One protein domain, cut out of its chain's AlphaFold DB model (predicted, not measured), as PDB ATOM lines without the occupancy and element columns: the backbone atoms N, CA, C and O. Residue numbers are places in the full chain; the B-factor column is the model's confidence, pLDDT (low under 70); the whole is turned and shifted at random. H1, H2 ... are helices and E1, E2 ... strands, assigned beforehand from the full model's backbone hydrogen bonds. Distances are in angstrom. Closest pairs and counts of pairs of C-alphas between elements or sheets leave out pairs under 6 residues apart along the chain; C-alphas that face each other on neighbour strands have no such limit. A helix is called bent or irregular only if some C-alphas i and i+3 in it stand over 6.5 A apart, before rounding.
ATOM      1  N   GLU A 174     110.467  98.654  62.847       92.00
ATOM      2  CA  GLU A 174     111.266  98.542  64.062       92.00
ATOM      3  C   GLU A 174     110.794  99.503  65.155       92.00
ATOM      4  O   GLU A 174     110.580 100.682  64.889       92.00
ATOM      5  N   CYS A 175     110.720  99.043  66.401       93.50
ATOM      6  CA  CYS A 175     110.533  99.888  67.585       93.50
ATOM      7  C   CYS A 175     111.655  99.639  68.590       93.50
ATOM      8  O   CYS A 175     112.191  98.534  68.663       93.50
ATOM      9  N   TYR A 176     111.989 100.634  69.412       94.25
ATOM     10  CA  TYR A 176     112.919 100.424  70.522       94.25
ATOM     11  C   TYR A 176     112.309  99.485  71.563       94.25
ATOM     12  O   TYR A 176     111.131  99.627  71.905       94.25
ATOM     13  N   SER A 177     113.119  98.560  72.081       94.75
ATOM     14  CA  SER A 177     112.742  97.645  73.159       94.75
ATOM     15  C   SER A 177     113.693  97.801  74.341       94.75
ATOM     16  O   SER A 177     114.814  97.297  74.323       94.75
ATOM     17  N   CYS A 178     113.237  98.503  75.375       95.19
ATOM     18  CA  CYS A 178     113.995  98.689  76.607       95.19
ATOM     19  C   CYS A 178     113.077  98.891  77.809       95.19
ATOM     20  O   CYS A 178     111.906  99.250  77.662       95.19
ATOM     21  N   MET A 179     113.623  98.694  79.002       95.19
ATOM     22  CA  MET A 179     113.032  99.156  80.257       95.19
ATOM     23  C   MET A 179     114.089  99.890  81.085       95.19
ATOM     24  O   MET A 179     115.282  99.630  80.918       95.19
ATOM     25  N   SER A 180     113.669 100.773  81.992       94.06
ATOM     26  CA  SER A 180     114.572 101.384  82.980       94.06
ATOM     27  C   SER A 180     115.343 100.321  83.758       94.06
ATOM     28  O   SER A 180     114.784  99.274  84.102       94.06
ATOM     29  N   SER A 181     116.587 100.624  84.135       93.44
ATOM     30  CA  SER A 181     117.430  99.719  84.935       93.44
ATOM     31  C   SER A 181     116.753  99.285  86.241       93.44
ATOM     32  O   SER A 181     116.802  98.123  86.640       93.44
ATOM     33  N   SER A 182     115.983 100.187  86.859       92.38
ATOM     34  CA  SER A 182     115.263  99.915  88.112       92.38
ATOM     35  C   SER A 182     114.263  98.743  88.062       92.38
ATOM     36  O   SER A 182     113.881  98.226  89.117       92.38
ATOM     37  N   TYR A 183     113.839  98.293  86.874       93.88
ATOM     38  CA  TYR A 183     112.995  97.103  86.728       93.88
ATOM     39  C   TYR A 183     113.781  95.790  86.787       93.88
ATOM     40  O   TYR A 183     113.198  94.764  87.134       93.88
ATOM     41  N   GLN A 184     115.085  95.806  86.498       94.50
ATOM     42  CA  GLN A 184     115.921  94.607  86.439       94.50
ATOM     43  C   GLN A 184     115.946  93.869  87.782       94.50
ATOM     44  O   GLN A 184     115.669  92.672  87.836       94.50
ATOM     45  N   ALA A 185     116.162  94.593  88.884       91.50
ATOM     46  CA  ALA A 185     116.171  94.017  90.233       91.50
ATOM     47  C   ALA A 185     114.819  93.398  90.640       91.50
ATOM     48  O   ALA A 185     114.760  92.509  91.483       91.50
ATOM     49  N   LYS A 186     113.717  93.853  90.030       91.00
ATOM     50  CA  LYS A 186     112.347  93.391  90.314       91.00
ATOM     51  C   LYS A 186     111.823  92.426  89.250       91.00
ATOM     52  O   LYS A 186     110.653  92.037  89.290       91.00
ATOM     53  N   TRP A 187     112.669  92.020  88.302       92.75
ATOM     54  CA  TRP A 187     112.250  91.253  87.134       92.75
ATOM     55  C   TRP A 187     111.607  89.913  87.499       92.75
ATOM     56  O   TRP A 187     110.627  89.511  86.872       92.75
ATOM     57  N   GLY A 188     112.081  89.268  88.571       90.62
ATOM     58  CA  GLY A 188     111.522  88.009  89.071       90.62
ATOM     59  C   GLY A 188     110.010  88.054  89.323       90.62
ATOM     60  O   GLY A 188     109.332  87.065  89.065       90.62
ATOM     61  N   PHE A 189     109.478  89.206  89.746       86.44
ATOM     62  CA  PHE A 189     108.041  89.438  89.930       86.44
ATOM     63  C   PHE A 189     107.363  89.959  88.652       86.44
ATOM     64  O   PHE A 189     106.252  89.559  88.308       86.44
ATOM     65  N   LEU A 190     108.033  90.851  87.919       89.12
ATOM     66  CA  LEU A 190     107.460  91.530  86.750       89.12
ATOM     67  C   LEU A 190     107.302  90.618  85.531       89.12
ATOM     68  O   LEU A 190     106.460  90.889  84.669       89.12
ATOM     69  N   LYS A 191     108.070  89.526  85.476       90.38
ATOM     70  CA  LYS A 191     108.033  88.547  84.387       90.38
ATOM     71  C   LYS A 191     106.658  87.914  84.182       90.38
ATOM     72  O   LYS A 191     106.434  87.399  83.098       90.38
ATOM     73  N   GLU A 192     105.753  87.945  85.163       87.44
ATOM     74  CA  GLU A 192     104.377  87.444  85.006       87.44
ATOM     75  C   GLU A 192     103.506  88.382  84.153       87.44
ATOM     76  O   GLU A 192     102.597  87.942  83.450       87.44
ATOM     77  N   MET A 193     103.798  89.686  84.167       87.12
ATOM     78  CA  MET A 193     103.016  90.697  83.450       87.12
ATOM     79  C   MET A 193     103.645  91.072  82.104       87.12
ATOM     80  O   MET A 193     102.934  91.229  81.105       87.12
ATOM     81  N   TYR A 194     104.972  91.192  82.064       91.75
ATOM     82  CA  TYR A 194     105.716  91.706  80.915       91.75
ATOM     83  C   TYR A 194     106.563  90.622  80.244       91.75
ATOM     84  O   TYR A 194     107.009  89.660  80.876       91.75
ATOM     85  N   PHE A 195     106.819  90.796  78.950       93.19
ATOM     86  CA  PHE A 195     107.927  90.104  78.293       93.19
ATOM     87  C   PHE A 195     109.236  90.852  78.546       93.19
ATOM     88  O   PHE A 195     109.231  92.073  78.723       93.19
ATOM     89  N   ALA A 196     110.349  90.115  78.584       92.88
ATOM     90  CA  ALA A 196     111.659  90.714  78.801       92.88
ATOM     91  C   ALA A 196     111.974  91.709  77.671       92.88
ATOM     92  O   ALA A 196     111.799  91.362  76.496       92.88
ATOM     93  N   PRO A 197     112.421  92.936  77.992       94.75
ATOM     94  CA  PRO A 197     112.917  93.848  76.978       94.75
ATOM     95  C   PRO A 197     114.233  93.320  76.407       94.75
ATOM     96  O   PRO A 197     114.911  92.495  77.018       94.75
ATOM     97  N   LYS A 198     114.647  93.857  75.259       95.00
ATOM     98  CA  LYS A 198     115.984  93.570  74.725       95.00
ATOM     99  C   LYS A 198     117.109  94.138  75.599       95.00
ATOM    100  O   LYS A 198     118.220  93.626  75.535       95.00
ATOM    101  N   MET A 199     116.836  95.170  76.404       93.81
ATOM    102  CA  MET A 199     117.799  95.727  77.358       93.81
ATOM    103  C   MET A 199     117.113  96.375  78.570       93.81
ATOM    104  O   MET A 199     116.069  97.015  78.425       93.81
ATOM    105  N   PHE A 200     117.739  96.268  79.743       94.81
ATOM    106  CA  PHE A 200     117.477  97.136  80.893       94.81
ATOM    107  C   PHE A 200     118.584  98.190  80.968       94.81
ATOM    108  O   PHE A 200     119.753  97.827  81.068       94.81
ATOM    109  N   ALA A 201     118.245  99.475  80.862       91.56
ATOM    110  CA  ALA A 201     119.236 100.551  80.867       91.56
ATOM    111  C   ALA A 201     118.616 101.902  81.232       91.56
ATOM    112  O   ALA A 201     117.499 102.208  80.817       91.56
ATOM    113  N   ASP A 202     119.380 102.753  81.914       89.12
ATOM    114  CA  ASP A 202     118.966 104.129  82.245       89.12
ATOM    115  C   ASP A 202     118.822 105.005  80.994       89.12
ATOM    116  O   ASP A 202     117.986 105.903  80.928       89.12
ATOM    117  N   ALA A 203     119.556 104.677  79.924       87.50
ATOM    118  CA  ALA A 203     119.392 105.308  78.615       87.50
ATOM    119  C   ALA A 203     117.977 105.125  78.018       87.50
ATOM    120  O   ALA A 203     117.619 105.834  77.077       87.50
ATOM    121  N   CYS A 204     117.161 104.209  78.557       89.94
ATOM    122  CA  CYS A 204     115.755 104.055  78.182       89.94
ATOM    123  C   CYS A 204     114.872 105.224  78.657       89.94
ATOM    124  O   CYS A 204     113.845 105.518  78.025       89.94
ATOM    125  N   ASP A 205     115.273 105.884  79.751       87.25
ATOM    126  CA  ASP A 205     114.491 106.918  80.435       87.25
ATOM    127  C   ASP A 205     114.593 108.283  79.747       87.25
ATOM    128  O   ASP A 205     113.687 109.114  79.816       87.25
ATOM    129  N   ALA A 206     115.675 108.497  79.005       79.31
ATOM    130  CA  ALA A 206     115.860 109.676  78.179       79.31
ATOM    131  C   ALA A 206     115.189 109.517  76.798       79.31
ATOM    132  O   ALA A 206     114.875 108.405  76.355       79.31
ATOM    133  N   PRO A 207     114.983 110.622  76.060       81.38
ATOM    134  CA  PRO A 207     114.769 110.552  74.623       81.38
ATOM    135  C   PRO A 207     115.925 109.789  73.971       81.38
ATOM    136  O   PRO A 207     117.083 110.189  74.084       81.38
ATOM    137  N   ILE A 208     115.610 108.692  73.285       78.12
ATOM    138  CA  ILE A 208     116.614 107.810  72.697       78.12
ATOM    139  C   ILE A 208     117.224 108.524  71.483       78.12
ATOM    140  O   ILE A 208     116.509 108.797  70.507       78.12
ATOM    141  N   PRO A 209     118.530 108.845  71.505       66.19
ATOM    142  CA  PRO A 209     119.187 109.430  70.350       66.19
ATOM    143  C   PRO A 209     119.180 108.421  69.197       66.19
ATOM    144  O   PRO A 209     119.307 107.218  69.403       66.19
ATOM    145  N   ARG A 210     119.093 108.903  67.950       62.38
ATOM    146  CA  ARG A 210     119.058 108.029  66.754       62.38
ATOM    147  C   ARG A 210     120.296 107.127  66.603       62.38
ATOM    148  O   ARG A 210     120.279 106.212  65.790       62.38
ATOM    149  N   LYS A 211     121.366 107.387  67.362       59.53
ATOM    150  CA  LYS A 211     122.609 106.610  67.372       59.53
ATOM    151  C   LYS A 211     122.575 105.544  68.479       59.53
ATOM    152  O   LYS A 211     123.113 105.747  69.555       59.53
ATOM    153  N   GLY A 212     121.925 104.420  68.189       60.66
ATOM    154  CA  GLY A 212     122.462 103.069  68.417       60.66
ATOM    155  C   GLY A 212     122.612 102.468  69.822       60.66
ATOM    156  O   GLY A 212     122.974 101.300  69.877       60.66
ATOM    157  N   LEU A 213     122.348 103.157  70.937       82.12
ATOM    158  CA  LEU A 213     122.551 102.523  72.258       82.12
ATOM    159  C   LEU A 213     121.428 101.560  72.674       82.12
ATOM    160  O   LEU A 213     121.667 100.663  73.473       82.12
ATOM    161  N   ILE A 214     120.212 101.733  72.149       90.06
ATOM    162  CA  ILE A 214     119.053 100.914  72.526       90.06
ATOM    163  C   ILE A 214     118.660  99.986  71.367       90.06
ATOM    164  O   ILE A 214     118.423 100.480  70.260       90.06
ATOM    165  N   PRO A 215     118.545  98.664  71.597       92.56
ATOM    166  CA  PRO A 215     118.161  97.698  70.579       92.56
ATOM    167  C   PRO A 215     116.720  97.893  70.112       92.56
ATOM    168  O   PRO A 215     115.839  98.367  70.842       92.56
ATOM    169  N   THR A 216     116.481  97.465  68.878       92.38
ATOM    170  CA  THR A 216     115.165  97.463  68.245       92.38
ATOM    171  C   THR A 216     114.602  96.054  68.107       92.38
ATOM    172  O   THR A 216     115.317  95.053  68.160       92.38
ATOM    173  N   VAL A 217     113.283  95.978  67.956       92.56
ATOM    174  CA  VAL A 217     112.531  94.762  67.632       92.56
ATOM    175  C   VAL A 217     111.570  95.052  66.489       92.56
ATOM    176  O   VAL A 217     111.062  96.168  66.378       92.56
ATOM    177  N   LEU A 218     111.306  94.046  65.658       92.56
ATOM    178  CA  LEU A 218     110.296  94.130  64.608       92.56
ATOM    179  C   LEU A 218     108.899  93.985  65.217       92.56
ATOM    180  O   LEU A 218     108.615  93.009  65.911       92.56
ATOM    181  N   CYS A 219     108.028  94.948  64.934       90.81
ATOM    182  CA  CYS A 219     106.652  94.983  65.404       90.81
ATOM    183  C   CYS A 219     105.678  94.790  64.241       90.81
ATOM    184  O   CYS A 219     105.846  95.378  63.173       90.81
ATOM    185  N   ALA A 220     104.618  94.014  64.482       87.06
ATOM    186  CA  ALA A 220     103.478  93.890  63.569       87.06
ATOM    187  C   ALA A 220     102.326  94.855  63.918       87.06
ATOM    188  O   ALA A 220     101.355  94.961  63.171       87.06
ATOM    189  N   SER A 221     102.411  95.532  65.069       88.81
ATOM    190  CA  SER A 221     101.356  96.389  65.617       88.81
ATOM    191  C   SER A 221     101.741  97.878  65.629       88.81
ATOM    192  O   SER A 221     101.844  98.497  64.577       88.81
ATOM    193  N   PHE A 222     101.910  98.476  66.809       90.69
ATOM    194  CA  PHE A 222     102.317  99.861  67.051       90.69
ATOM    195  C   PHE A 222     103.448  99.903  68.073       90.69
ATOM    196  O   PHE A 222     103.530  99.031  68.943       90.69
ATOM    197  N   CYS A 223     104.295 100.930  68.014       93.69
ATOM    198  CA  CYS A 223     105.259 101.142  69.083       93.69
ATOM    199  C   CYS A 223     104.561 101.724  70.316       93.69
ATOM    200  O   CYS A 223     103.642 102.542  70.219       93.69
ATOM    201  N   VAL A 224     105.060 101.349  71.487       94.31
ATOM    202  CA  VAL A 224     104.574 101.795  72.789       94.31
ATOM    203  C   VAL A 224     105.713 102.397  73.605       94.31
ATOM    204  O   VAL A 224     106.844 101.904  73.574       94.31
ATOM    205  N   SER A 225     105.390 103.459  74.344       94.25
ATOM    206  CA  SER A 225     106.139 103.946  75.506       94.25
ATOM    207  C   SER A 225     105.193 104.045  76.699       94.25
ATOM    208  O   SER A 225     104.198 104.768  76.658       94.25
ATOM    209  N   MET A 226     105.495 103.299  77.749       93.62
ATOM    210  CA  MET A 226     104.792 103.274  79.025       93.62
ATOM    211  C   MET A 226     105.636 104.019  80.064       93.62
ATOM    212  O   MET A 226     106.806 103.684  80.229       93.62
ATOM    213  N   LEU A 227     105.069 105.036  80.720       93.00
ATOM    214  CA  LEU A 227     105.755 105.849  81.728       93.00
ATOM    215  C   LEU A 227     105.080 105.679  83.083       93.00
ATOM    216  O   LEU A 227     103.918 106.054  83.269       93.00
ATOM    217  N   GLU A 228     105.826 105.143  84.037       91.38
ATOM    218  CA  GLU A 228     105.370 104.932  85.404       91.38
ATOM    219  C   GLU A 228     105.991 105.993  86.317       91.38
ATOM    220  O   GLU A 228     107.209 106.182  86.271       91.38
ATOM    221  N   PRO A 229     105.205 106.715  87.132       90.44
ATOM    222  CA  PRO A 229     105.765 107.703  88.046       90.44
ATOM    223  C   PRO A 229     106.654 107.015  89.092       90.44
ATOM    224  O   PRO A 229     106.236 106.059  89.747       90.44
ATOM    225  N   SER A 230     107.880 107.511  89.255       89.44
ATOM    226  CA  SER A 230     108.811 107.091  90.299       89.44
ATOM    227  C   SER A 230     108.696 108.033  91.487       89.44
ATOM    228  O   SER A 230     108.998 109.224  91.376       89.44
ATOM    229  N   VAL A 231     108.254 107.488  92.616       89.00
ATOM    230  CA  VAL A 231     108.149 108.208  93.884       89.00
ATOM    231  C   VAL A 231     109.041 107.511  94.900       89.00
ATOM    232  O   VAL A 231     108.875 106.318  95.153       89.00
ATOM    233  N   GLU A 232     109.977 108.254  95.475       89.69
ATOM    234  CA  GLU A 232     110.916 107.772  96.490       89.69
ATOM    235  C   GLU A 232     110.737 108.620  97.746       89.69
ATOM    236  O   GLU A 232     110.750 109.844  97.674       89.69
ATOM    237  N   ALA A 233     110.476 107.975  98.888       90.88
ATOM    238  CA  ALA A 233     110.190 108.653 100.160       90.88
ATOM    239  C   ALA A 233     109.099 109.754 100.076       90.88
ATOM    240  O   ALA A 233     109.145 110.745 100.797       90.88
ATOM    241  N   GLY A 234     108.110 109.591  99.187       88.56
ATOM    242  CA  GLY A 234     107.038 110.573  98.965       88.56
ATOM    243  C   GLY A 234     107.387 111.708  97.994       88.56
ATOM    244  O   GLY A 234     106.517 112.509  97.665       88.56
ATOM    245  N   VAL A 235     108.618 111.752  97.476       90.12
ATOM    246  CA  VAL A 235     109.080 112.751  96.507       90.12
ATOM    247  C   VAL A 235     109.015 112.181  95.094       90.12
ATOM    248  O   VAL A 235     109.464 111.066  94.833       90.12
ATOM    249  N   PHE A 236     108.455 112.951  94.162       90.31
ATOM    250  CA  PHE A 236     108.460 112.602  92.745       90.31
ATOM    251  C   PHE A 236     109.858 112.819  92.154       90.31
ATOM    252  O   PHE A 236     110.327 113.951  92.065       90.31
ATOM    253  N   VAL A 237     110.510 111.730  91.745       89.06
ATOM    254  CA  VAL A 237     111.881 111.750  91.202       89.06
ATOM    255  C   VAL A 237     111.872 111.810  89.671       89.06
ATOM    256  O   VAL A 237     112.781 112.356  89.055       89.06
ATOM    257  N   GLY A 238     110.829 111.274  89.036       89.25
ATOM    258  CA  GLY A 238     110.717 111.240  87.581       89.25
ATOM    259  C   GLY A 238     109.839 110.098  87.094       89.25
ATOM    260  O   GLY A 238     108.959 109.623  87.812       89.25
ATOM    261  N   PHE A 239     110.086 109.637  85.870       90.06
ATOM    262  CA  PHE A 239     109.367 108.514  85.272       90.06
ATOM    263  C   PHE A 239     110.301 107.346  84.983       90.06
ATOM    264  O   PHE A 239     111.439 107.536  84.569       90.06
ATOM    265  N   LYS A 240     109.771 106.136  85.151       92.19
ATOM    266  CA  LYS A 240     110.367 104.884  84.692       92.19
ATOM    267  C   LYS A 240     109.718 104.484  83.379       92.19
ATOM    268  O   LYS A 240     108.490 104.447  83.281       92.19
ATOM    269  N   TYR A 241     110.530 104.167  82.386       93.25
ATOM    270  CA  TYR A 241     110.107 103.909  81.024       93.25
ATOM    271  C   TYR A 241     110.107 102.419  80.702       93.25
ATOM    272  O   TYR A 241     110.994 101.657  81.084       93.25
ATOM    273  N   ILE A 242     109.098 102.015  79.940       95.19
ATOM    274  CA  ILE A 242     108.981 100.697  79.327       95.19
ATOM    275  C   ILE A 242     108.632 100.919  77.851       95.19
ATOM    276  O   ILE A 242     107.595 101.502  77.529       95.19
ATOM    277  N   ARG A 243     109.494 100.480  76.934       94.56
ATOM    278  CA  ARG A 243     109.360 100.684  75.484       94.56
ATOM    279  C   ARG A 243     109.348  99.345  74.752       94.56
ATOM    280  O   ARG A 243     110.091  98.432  75.105       94.56
ATOM    281  N   GLY A 244     108.505  99.221  73.731       94.69
ATOM    282  CA  GLY A 244     108.394  97.998  72.933       94.69
ATOM    283  C   GLY A 244     107.245  98.049  71.931       94.69
ATOM    284  O   GLY A 244     106.738  99.128  71.623       94.69
ATOM    285  N   CYS A 245     106.818  96.888  71.442       94.25
ATOM    286  CA  CYS A 245     105.634  96.768  70.588       94.25
ATOM    287  C   CYS A 245     104.367  96.559  71.428       94.25
ATOM    288  O   CYS A 245     104.399  95.849  72.435       94.25
ATOM    289  N   GLY A 246     103.228  97.106  71.003       91.50
ATOM    290  CA  GLY A 246     101.966  97.008  71.747       91.50
ATOM    291  C   GLY A 246     101.442  95.583  71.935       91.50
ATOM    292  O   GLY A 246     100.714  95.289  72.878       91.50
ATOM    293  N   ASP A 247     101.843  94.677  71.068       87.88
ATOM    294  CA  ASP A 247     101.495  93.268  71.082       87.88
ATOM    295  C   ASP A 247     102.518  92.398  71.835       87.88
ATOM    296  O   ASP A 247     102.153  91.342  72.354       87.88
ATOM    297  N   LEU A 248     103.761  92.868  71.971       89.81
ATOM    298  CA  LEU A 248     104.861  92.137  72.608       89.81
ATOM    299  C   LEU A 248     105.184  92.571  74.032       89.81
ATOM    300  O   LEU A 248     105.978  91.918  74.692       89.81
ATOM    301  N   ILE A 249     104.657  93.696  74.504       93.19
ATOM    302  CA  ILE A 249     105.118  94.275  75.771       93.19
ATOM    303  C   ILE A 249     104.448  93.636  76.996       93.19
ATOM    304  O   ILE A 249     105.070  93.524  78.050       93.19
ATOM    305  N   LEU A 250     103.208  93.150  76.849       92.44
ATOM    306  CA  LEU A 250     102.431  92.492  77.906       92.44
ATOM    307  C   LEU A 250     102.143  91.033  77.550       92.44
ATOM    308  O   LEU A 250     101.607  90.754  76.478       92.44
ATOM    309  N   ARG A 251     102.354  90.106  78.489       90.19
ATOM    310  CA  ARG A 251     102.078  88.666  78.288       90.19
ATOM    311  C   ARG A 251     100.621  88.351  77.991       90.19
ATOM    312  O   ARG A 251     100.311  87.473  77.189       90.19
ATOM    313  N   HIS A 252      99.721  89.087  78.628       88.94
ATOM    314  CA  HIS A 252      98.275  88.930  78.462       88.94
ATOM    315  C   HIS A 252      97.664  89.975  77.518       88.94
ATOM    316  O   HIS A 252      96.452  89.974  77.275       88.94
ATOM    317  N   GLY A 253      98.507  90.836  76.942       89.75
ATOM    318  CA  GLY A 253      98.104  91.920  76.059       89.75
ATOM    319  C   GLY A 253      97.298  93.018  76.754       89.75
ATOM    320  O   GLY A 253      96.891  92.921  77.917       89.75
ATOM    321  N   PHE A 254      97.038  94.077  75.996       90.38
ATOM    322  CA  PHE A 254      96.164  95.159  76.429       90.38
ATOM    323  C   PHE A 254      94.685  94.779  76.332       90.38
ATOM    324  O   PHE A 254      94.264  93.964  75.501       90.38
ATOM    325  N   ASN A 255      93.871  95.431  77.155       89.81
ATOM    326  CA  ASN A 255      92.426  95.385  77.056       89.81
ATOM    327  C   ASN A 255      91.978  96.020  75.735       89.81
ATOM    328  O   ASN A 255      92.120  97.223  75.515       89.81
ATOM    329  N   LYS A 256      91.415  95.194  74.849       87.69
ATOM    330  CA  LYS A 256      91.004  95.604  73.499       87.69
ATOM    331  C   LYS A 256      90.027  96.774  73.522       87.69
ATOM    332  O   LYS A 256      90.151  97.676  72.699       87.69
ATOM    333  N   THR A 257      89.101  96.779  74.477       87.12
ATOM    334  CA  THR A 257      88.118  97.853  74.633       87.12
ATOM    335  C   THR A 257      88.811  99.170  74.972       87.12
ATOM    336  O   THR A 257      88.538 100.180  74.329       87.12
ATOM    337  N   ALA A 258      89.779  99.156  75.894       86.56
ATOM    338  CA  ALA A 258      90.561 100.344  76.230       86.56
ATOM    339  C   ALA A 258      91.383 100.842  75.026       86.56
ATOM    340  O   ALA A 258      91.372 102.035  74.725       86.56
ATOM    341  N   ILE A 259      92.029  99.933  74.283       87.75
ATOM    342  CA  ILE A 259      92.794 100.277  73.072       87.75
ATOM    343  C   ILE A 259      91.923 100.933  71.996       87.75
ATOM    344  O   ILE A 259      92.361 101.892  71.355       87.75
ATOM    345  N   GLN A 260      90.698 100.443  71.811       87.00
ATOM    346  CA  GLN A 260      89.760 100.947  70.809       87.00
ATOM    347  C   GLN A 260      89.134 102.285  71.207       87.00
ATOM    348  O   GLN A 260      89.203 103.232  70.426       87.00
ATOM    349  N   ILE A 261      88.584 102.395  72.423       87.25
ATOM    350  CA  ILE A 261      87.974 103.637  72.935       87.25
ATOM    351  C   ILE A 261      89.003 104.761  72.901       87.25
ATOM    352  O   ILE A 261      88.779 105.842  72.356       87.25
ATOM    353  N   HIS A 262      90.192 104.470  73.417       84.81
ATOM    354  CA  HIS A 262      91.294 105.400  73.374       84.81
ATOM    355  C   HIS A 262      92.094 105.270  72.089       84.81
ATOM    356  O   HIS A 262      93.233 105.674  72.128       84.81
ATOM    357  N   ARG A 263      91.567 104.801  70.951       84.62
ATOM    358  CA  ARG A 263      92.167 104.837  69.590       84.62
ATOM    359  C   ARG A 263      93.707 104.749  69.522       84.62
ATOM    360  O   ARG A 263      94.329 105.485  68.756       84.62
ATOM    361  N   PHE A 264      94.327 103.917  70.357       85.50
ATOM    362  CA  PHE A 264      95.787 103.873  70.513       85.50
ATOM    363  C   PHE A 264      96.449 103.214  69.301       85.50
ATOM    364  O   PHE A 264      97.550 103.585  68.911       85.50
ATOM    365  N   ALA A 265      95.718 102.301  68.658       80.75
ATOM    366  CA  ALA A 265      96.113 101.623  67.431       80.75
ATOM    367  C   ALA A 265      95.784 102.416  66.143       80.75
ATOM    368  O   ALA A 265      95.683 101.848  65.064       80.75
ATOM    369  N   GLN A 266      95.499 103.715  66.239       80.19
ATOM    370  CA  GLN A 266      95.138 104.525  65.064       80.19
ATOM    371  C   GLN A 266      95.823 105.885  65.045       80.19
ATOM    372  O   GLN A 266      96.027 106.450  63.975       80.19
ATOM    373  N   VAL A 267      96.111 106.450  66.218       81.38
ATOM    374  CA  VAL A 267      96.601 107.821  66.343       81.38
ATOM    375  C   VAL A 267      97.736 107.858  67.348       81.38
ATOM    376  O   VAL A 267      97.595 107.314  68.444       81.38
ATOM    377  N   ASP A 268      98.807 108.566  66.993       88.12
ATOM    378  CA  ASP A 268      99.895 108.874  67.915       88.12
ATOM    379  C   ASP A 268      99.357 109.727  69.073       88.12
ATOM    380  O   ASP A 268      98.956 110.879  68.871       88.12
ATOM    381  N   LYS A 269      99.319 109.183  70.291       87.56
ATOM    382  CA  LYS A 269      98.897 109.948  71.473       87.56
ATOM    383  C   LYS A 269      99.318 109.312  72.782       87.56
ATOM    384  O   LYS A 269      99.555 108.112  72.859       87.56
ATOM    385  N   CYS A 270      99.291 110.141  73.820       90.69
ATOM    386  CA  CYS A 270      99.545 109.757  75.197       90.69
ATOM    387  C   CYS A 270      98.301 109.941  76.066       90.69
ATOM    388  O   CYS A 270      97.622 110.966  75.960       90.69
ATOM    389  N   ARG A 271      98.016 108.990  76.956       91.00
ATOM    390  CA  ARG A 271      96.992 109.134  78.004       91.00
ATOM    391  C   ARG A 271      97.449 108.482  79.303       91.00
ATOM    392  O   ARG A 271      98.061 107.422  79.274       91.00
ATOM    393  N   GLN A 272      97.116 109.121  80.420       92.12
ATOM    394  CA  GLN A 272      97.264 108.558  81.758       92.12
ATOM    395  C   GLN A 272      96.035 107.708  82.072       92.12
ATOM    396  O   GLN A 272      94.915 108.216  82.011       92.12
ATOM    397  N   LEU A 273      96.232 106.425  82.357       90.88
ATOM    398  CA  LEU A 273      95.157 105.489  82.673       90.88
ATOM    399  C   LEU A 273      95.605 104.535  83.792       90.88
ATOM    400  O   LEU A 273      96.790 104.197  83.873       90.88
ATOM    401  N   PRO A 274      94.684 104.054  84.643       91.06
ATOM    402  CA  PRO A 274      95.019 103.031  85.623       91.06
ATOM    403  C   PRO A 274      95.385 101.712  84.933       91.06
ATOM    404  O   PRO A 274      94.721 101.289  83.978       91.06
ATOM    405  N   ARG A 275      96.404 101.015  85.450       90.12
ATOM    406  CA  ARG A 275      96.871  99.733  84.894       90.12
ATOM    407  C   ARG A 275      95.745  98.695  84.819       90.12
ATOM    408  O   ARG A 275      95.647  97.985  83.823       90.12
ATOM    409  N   ALA A 276      94.844  98.680  85.802       86.88
ATOM    410  CA  ALA A 276      93.678  97.794  85.843       86.88
ATOM    411  C   ALA A 276      92.722  97.942  84.638       86.88
ATOM    412  O   ALA A 276      92.081  96.970  84.245       86.88
ATOM    413  N   HIS A 277      92.629  99.130  84.027       87.38
ATOM    414  CA  HIS A 277      91.810  99.333  82.825       87.38
ATOM    415  C   HIS A 277      92.565  98.994  81.538       87.38
ATOM    416  O   HIS A 277      91.952  98.569  80.555       87.38
ATOM    417  N   LEU A 278      93.886  99.186  81.537       89.19
ATOM    418  CA  LEU A 278      94.737  98.971  80.372       89.19
ATOM    419  C   LEU A 278      95.114  97.507  80.164       89.19
ATOM    420  O   LEU A 278      95.187  97.054  79.023       89.19
ATOM    421  N   PHE A 279      95.401  96.775  81.235       90.44
ATOM    422  CA  PHE A 279      95.983  95.441  81.158       90.44
ATOM    423  C   PHE A 279      94.897  94.370  81.231       90.44
ATOM    424  O   PHE A 279      93.959  94.465  82.021       90.44
ATOM    425  N   ASN A 280      95.039  93.302  80.446       86.44
ATOM    426  CA  ASN A 280      94.243  92.103  80.685       86.44
ATOM    427  C   ASN A 280      94.861  91.335  81.853       86.44
ATOM    428  O   ASN A 280      95.848  90.627  81.677       86.44
ATOM    429  N   GLN A 281      94.290  91.456  83.047       73.62
ATOM    430  CA  GLN A 281      94.773  90.688  84.190       73.62
ATOM    431  C   GLN A 281      94.424  89.196  84.011       73.62
ATOM    432  O   GLN A 281      93.259  88.862  83.742       73.62
ATOM    433  N   PRO A 282      95.391  88.269  84.142       69.44
ATOM    434  CA  PRO A 282      95.081  86.849  84.108       69.44
ATOM    435  C   PRO A 282      94.293  86.489  85.371       69.44
ATOM    436  O   PRO A 282      94.584  86.961  86.465       69.44
ATOM    437  N   ARG A 283      93.292  85.611  85.235       63.25
ATOM    438  CA  ARG A 283      92.369  85.237  86.332       63.25
ATOM    439  C   ARG A 283      93.049  84.563  87.536       63.25
ATOM    440  O   ARG A 283      92.366  84.263  88.507       63.25
ATOM    441  N   GLN A 284      94.336  84.251  87.414       64.00
ATOM    442  CA  GLN A 284      95.152  83.539  88.394       64.00
ATOM    443  C   GLN A 284      96.142  84.460  89.125       64.00
ATOM    444  O   GLN A 284      96.719  84.020  90.110       64.00
ATOM    445  N   LEU A 285      96.328  85.718  88.692       65.31
ATOM    446  CA  LEU A 285      97.106  86.681  89.476       65.31
ATOM    447  C   LEU A 285      96.229  87.172  90.627       65.31
ATOM    448  O   LEU A 285      95.320  87.979  90.420       65.31
ATOM    449  N   GLU A 286      96.497  86.680  91.832       56.22
ATOM    450  CA  GLU A 286      95.841  87.155  93.058       56.22
ATOM    451  C   GLU A 286      96.280  88.579  93.439       56.22
ATOM    452  O   GLU A 286      95.614  89.251  94.223       56.22
ATOM    453  N   VAL A 287      97.359  89.080  92.828       62.03
ATOM    454  CA  VAL A 287      97.866  90.437  93.043       62.03
ATOM    455  C   VAL A 287      97.129  91.423  92.138       62.03
ATOM    456  O   VAL A 287      97.183  91.324  90.911       62.03
ATOM    457  N   ALA A 288      96.439  92.389  92.744       63.78
ATOM    458  CA  ALA A 288      95.790  93.476  92.022       63.78
ATOM    459  C   ALA A 288      96.837  94.376  91.347       63.78
ATOM    460  O   ALA A 288      97.749  94.881  92.002       63.78
ATOM    461  N   VAL A 289      96.693  94.612  90.040       75.12
ATOM    462  CA  VAL A 289      97.559  95.549  89.313       75.12
ATOM    463  C   VAL A 289      97.039  96.970  89.539       75.12
ATOM    464  O   VAL A 289      96.177  97.465  88.811       75.12
ATOM    465  N   THR A 290      97.539  97.621  90.584       78.44
ATOM    466  CA  THR A 290      97.148  98.981  90.975       78.44
ATOM    467  C   THR A 290      98.091 100.034  90.394       78.44
ATOM    468  O   THR A 290      99.200  99.729  89.961       78.44
ATOM    469  N   GLY A 291      97.656 101.294  90.396       84.31
ATOM    470  CA  GLY A 291      98.468 102.448  89.998       84.31
ATOM    471  C   GLY A 291      98.181 102.971  88.591       84.31
ATOM    472  O   GLY A 291      97.604 102.281  87.746       84.31
ATOM    473  N   ASN A 292      98.588 104.220  88.369       88.88
ATOM    474  CA  ASN A 292      98.430 104.930  87.105       88.88
ATOM    475  C   ASN A 292      99.702 104.837  86.265       88.88
ATOM    476  O   ASN A 292     100.813 104.787  86.792       88.88
ATOM    477  N   LEU A 293      99.509 104.821  84.953       91.12
ATOM    478  CA  LEU A 293     100.545 104.681  83.944       91.12
ATOM    479  C   LEU A 293     100.208 105.608  82.772       91.12
ATOM    480  O   LEU A 293      99.059 105.642  82.319       91.12
ATOM    481  N   GLN A 294     101.214 106.282  82.214       93.31
ATOM    482  CA  GLN A 294     101.054 106.993  80.950       93.31
ATOM    483  C   GLN A 294     101.345 106.041  79.803       93.31
ATOM    484  O   GLN A 294     102.466 105.562  79.660       93.31
ATOM    485  N   LEU A 295     100.355 105.799  78.954       93.06
ATOM    486  CA  LEU A 295     100.526 105.031  77.732       93.06
ATOM    487  C   LEU A 295     100.614 105.984  76.542       93.06
ATOM    488  O   LEU A 295      99.646 106.682  76.239       93.06
ATOM    489  N   CYS A 296     101.761 105.988  75.868       93.00
ATOM    490  CA  CYS A 296     101.995 106.664  74.600       93.00
ATOM    491  C   CYS A 296     102.144 105.636  73.478       93.00
ATOM    492  O   CYS A 296     102.926 104.692  73.603       93.00
ATOM    493  N   THR A 297     101.428 105.830  72.374       92.38
ATOM    494  CA  THR A 297     101.523 104.969  71.188       92.38
ATOM    495  C   THR A 297     101.914 105.771  69.961       92.38
ATOM    496  O   THR A 297     101.625 106.967  69.886       92.38
ATOM    497  N   CYS A 298     102.596 105.127  69.019       91.44
ATOM    498  CA  CYS A 298     102.913 105.716  67.726       91.44
ATOM    499  C   CYS A 298     103.120 104.654  66.641       91.44
ATOM    500  O   CYS A 298     103.386 103.484  66.939       91.44
ATOM    501  N   TYR A 299     103.018 105.082  65.385       89.12
ATOM    502  CA  TYR A 299     103.261 104.251  64.207       89.12
ATOM    503  C   TYR A 299     104.505 104.696  63.436       89.12
ATOM    504  O   TYR A 299     104.713 105.888  63.208       89.12
TER     505      TYR A 299
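What this domain is: This is residues 174 to 299 of the 337 residues of the protein "Hypothetical protein" of Meloidogyne enterolobii (UniProt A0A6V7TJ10). A strongly twisted four-stranded sheet makes a wall, with the long hairpin of E3 and E4 at one edge, while a two-stranded patch, E1 and E2, sits by the ends of that hairpin where residues 223 and 245 lie. Three short helices lie round the borders of the wall: H1 grazes it with residues 181 to 183, near E4, H3 follows directly on E5 and grazes it too, and H2 is off the sheet beside H3, while the long loops of residues 191 to 215 and 279 to 291 reach away from the middle of the domain. The printed part has 126 residues with three named helices and six named strands, in the order E1, H1, E2, E3, E4, H2, E5, H3, E6; the sheets run E4, E3, E6, E5 and E1, E2, both antiparallel. The class is mixed, helices and strands, with under half of the residues, 61, in named elements. The whole is compact, with a radius of gyration of the C-alphas of 14.1 A and spans of 40 by 38 by 25 A.

How they stand to each other: E1, residues 174 to 176, is antiparallel to E2, residues 216 to 219, at 130 degrees, with N 175 and O 217 at 2.9 A. H1, residues 181 to 190, is irregular, with C-alphas 185 and 188 7.7 A apart. E3, residues 223 to 232, and E4, residues 235 to 245, form an antiparallel hairpin at 159 degrees; N 228 and O 240 are 2.9 A apart. The closest C-alphas of E1 and E4 are those of Tyr 176 and Gly 244, 5.7 A apart. H1 only grazes the larger sheet, with its residues 181 to 183. E6, residues 292 to 298, is antiparallel to E3 at 154 degrees, with N 225 and O 296 at 2.9 A. E5, residues 269 to 274, is antiparallel to E6 at 155 degrees, with N 271 and O 295 at 2.9 A. H3, residues 275 to 278, only grazes the sheet. H2, residues 256 to 261, is not on the sheet and only just touches H3, with 3 pairs of C-alphas within 8 A; the closest are those of Ala 258 and Leu 278, 6.0 A apart. Every O i to N i+4 pair is within hydrogen-bond range in H2; H1 has 2 of 6, beside 5 of 7 O i to N i+3 pairs, and H3 is too short for an O i to N i+4 pair.

Where its parts are: E1 begins at C-alpha 174 (111.266, 98.542, 64.062). H1 is 13.0 A long, E3 28.8 A, E4 30.6 A, E5 16.2 A and E6 19.9 A. E6 ends at C-alpha 298 (102.913, 105.716, 67.726).

The domain as a whole: The two C-alphas farthest apart, of Lys 211 and Glu 286, are 41.9 A apart. The printed part has no cut. The links H1 to E2 and H3 to E6 are long, with 25 and 13 residues. Residues 209 to 212 and 282 to 288 have pLDDT under 70.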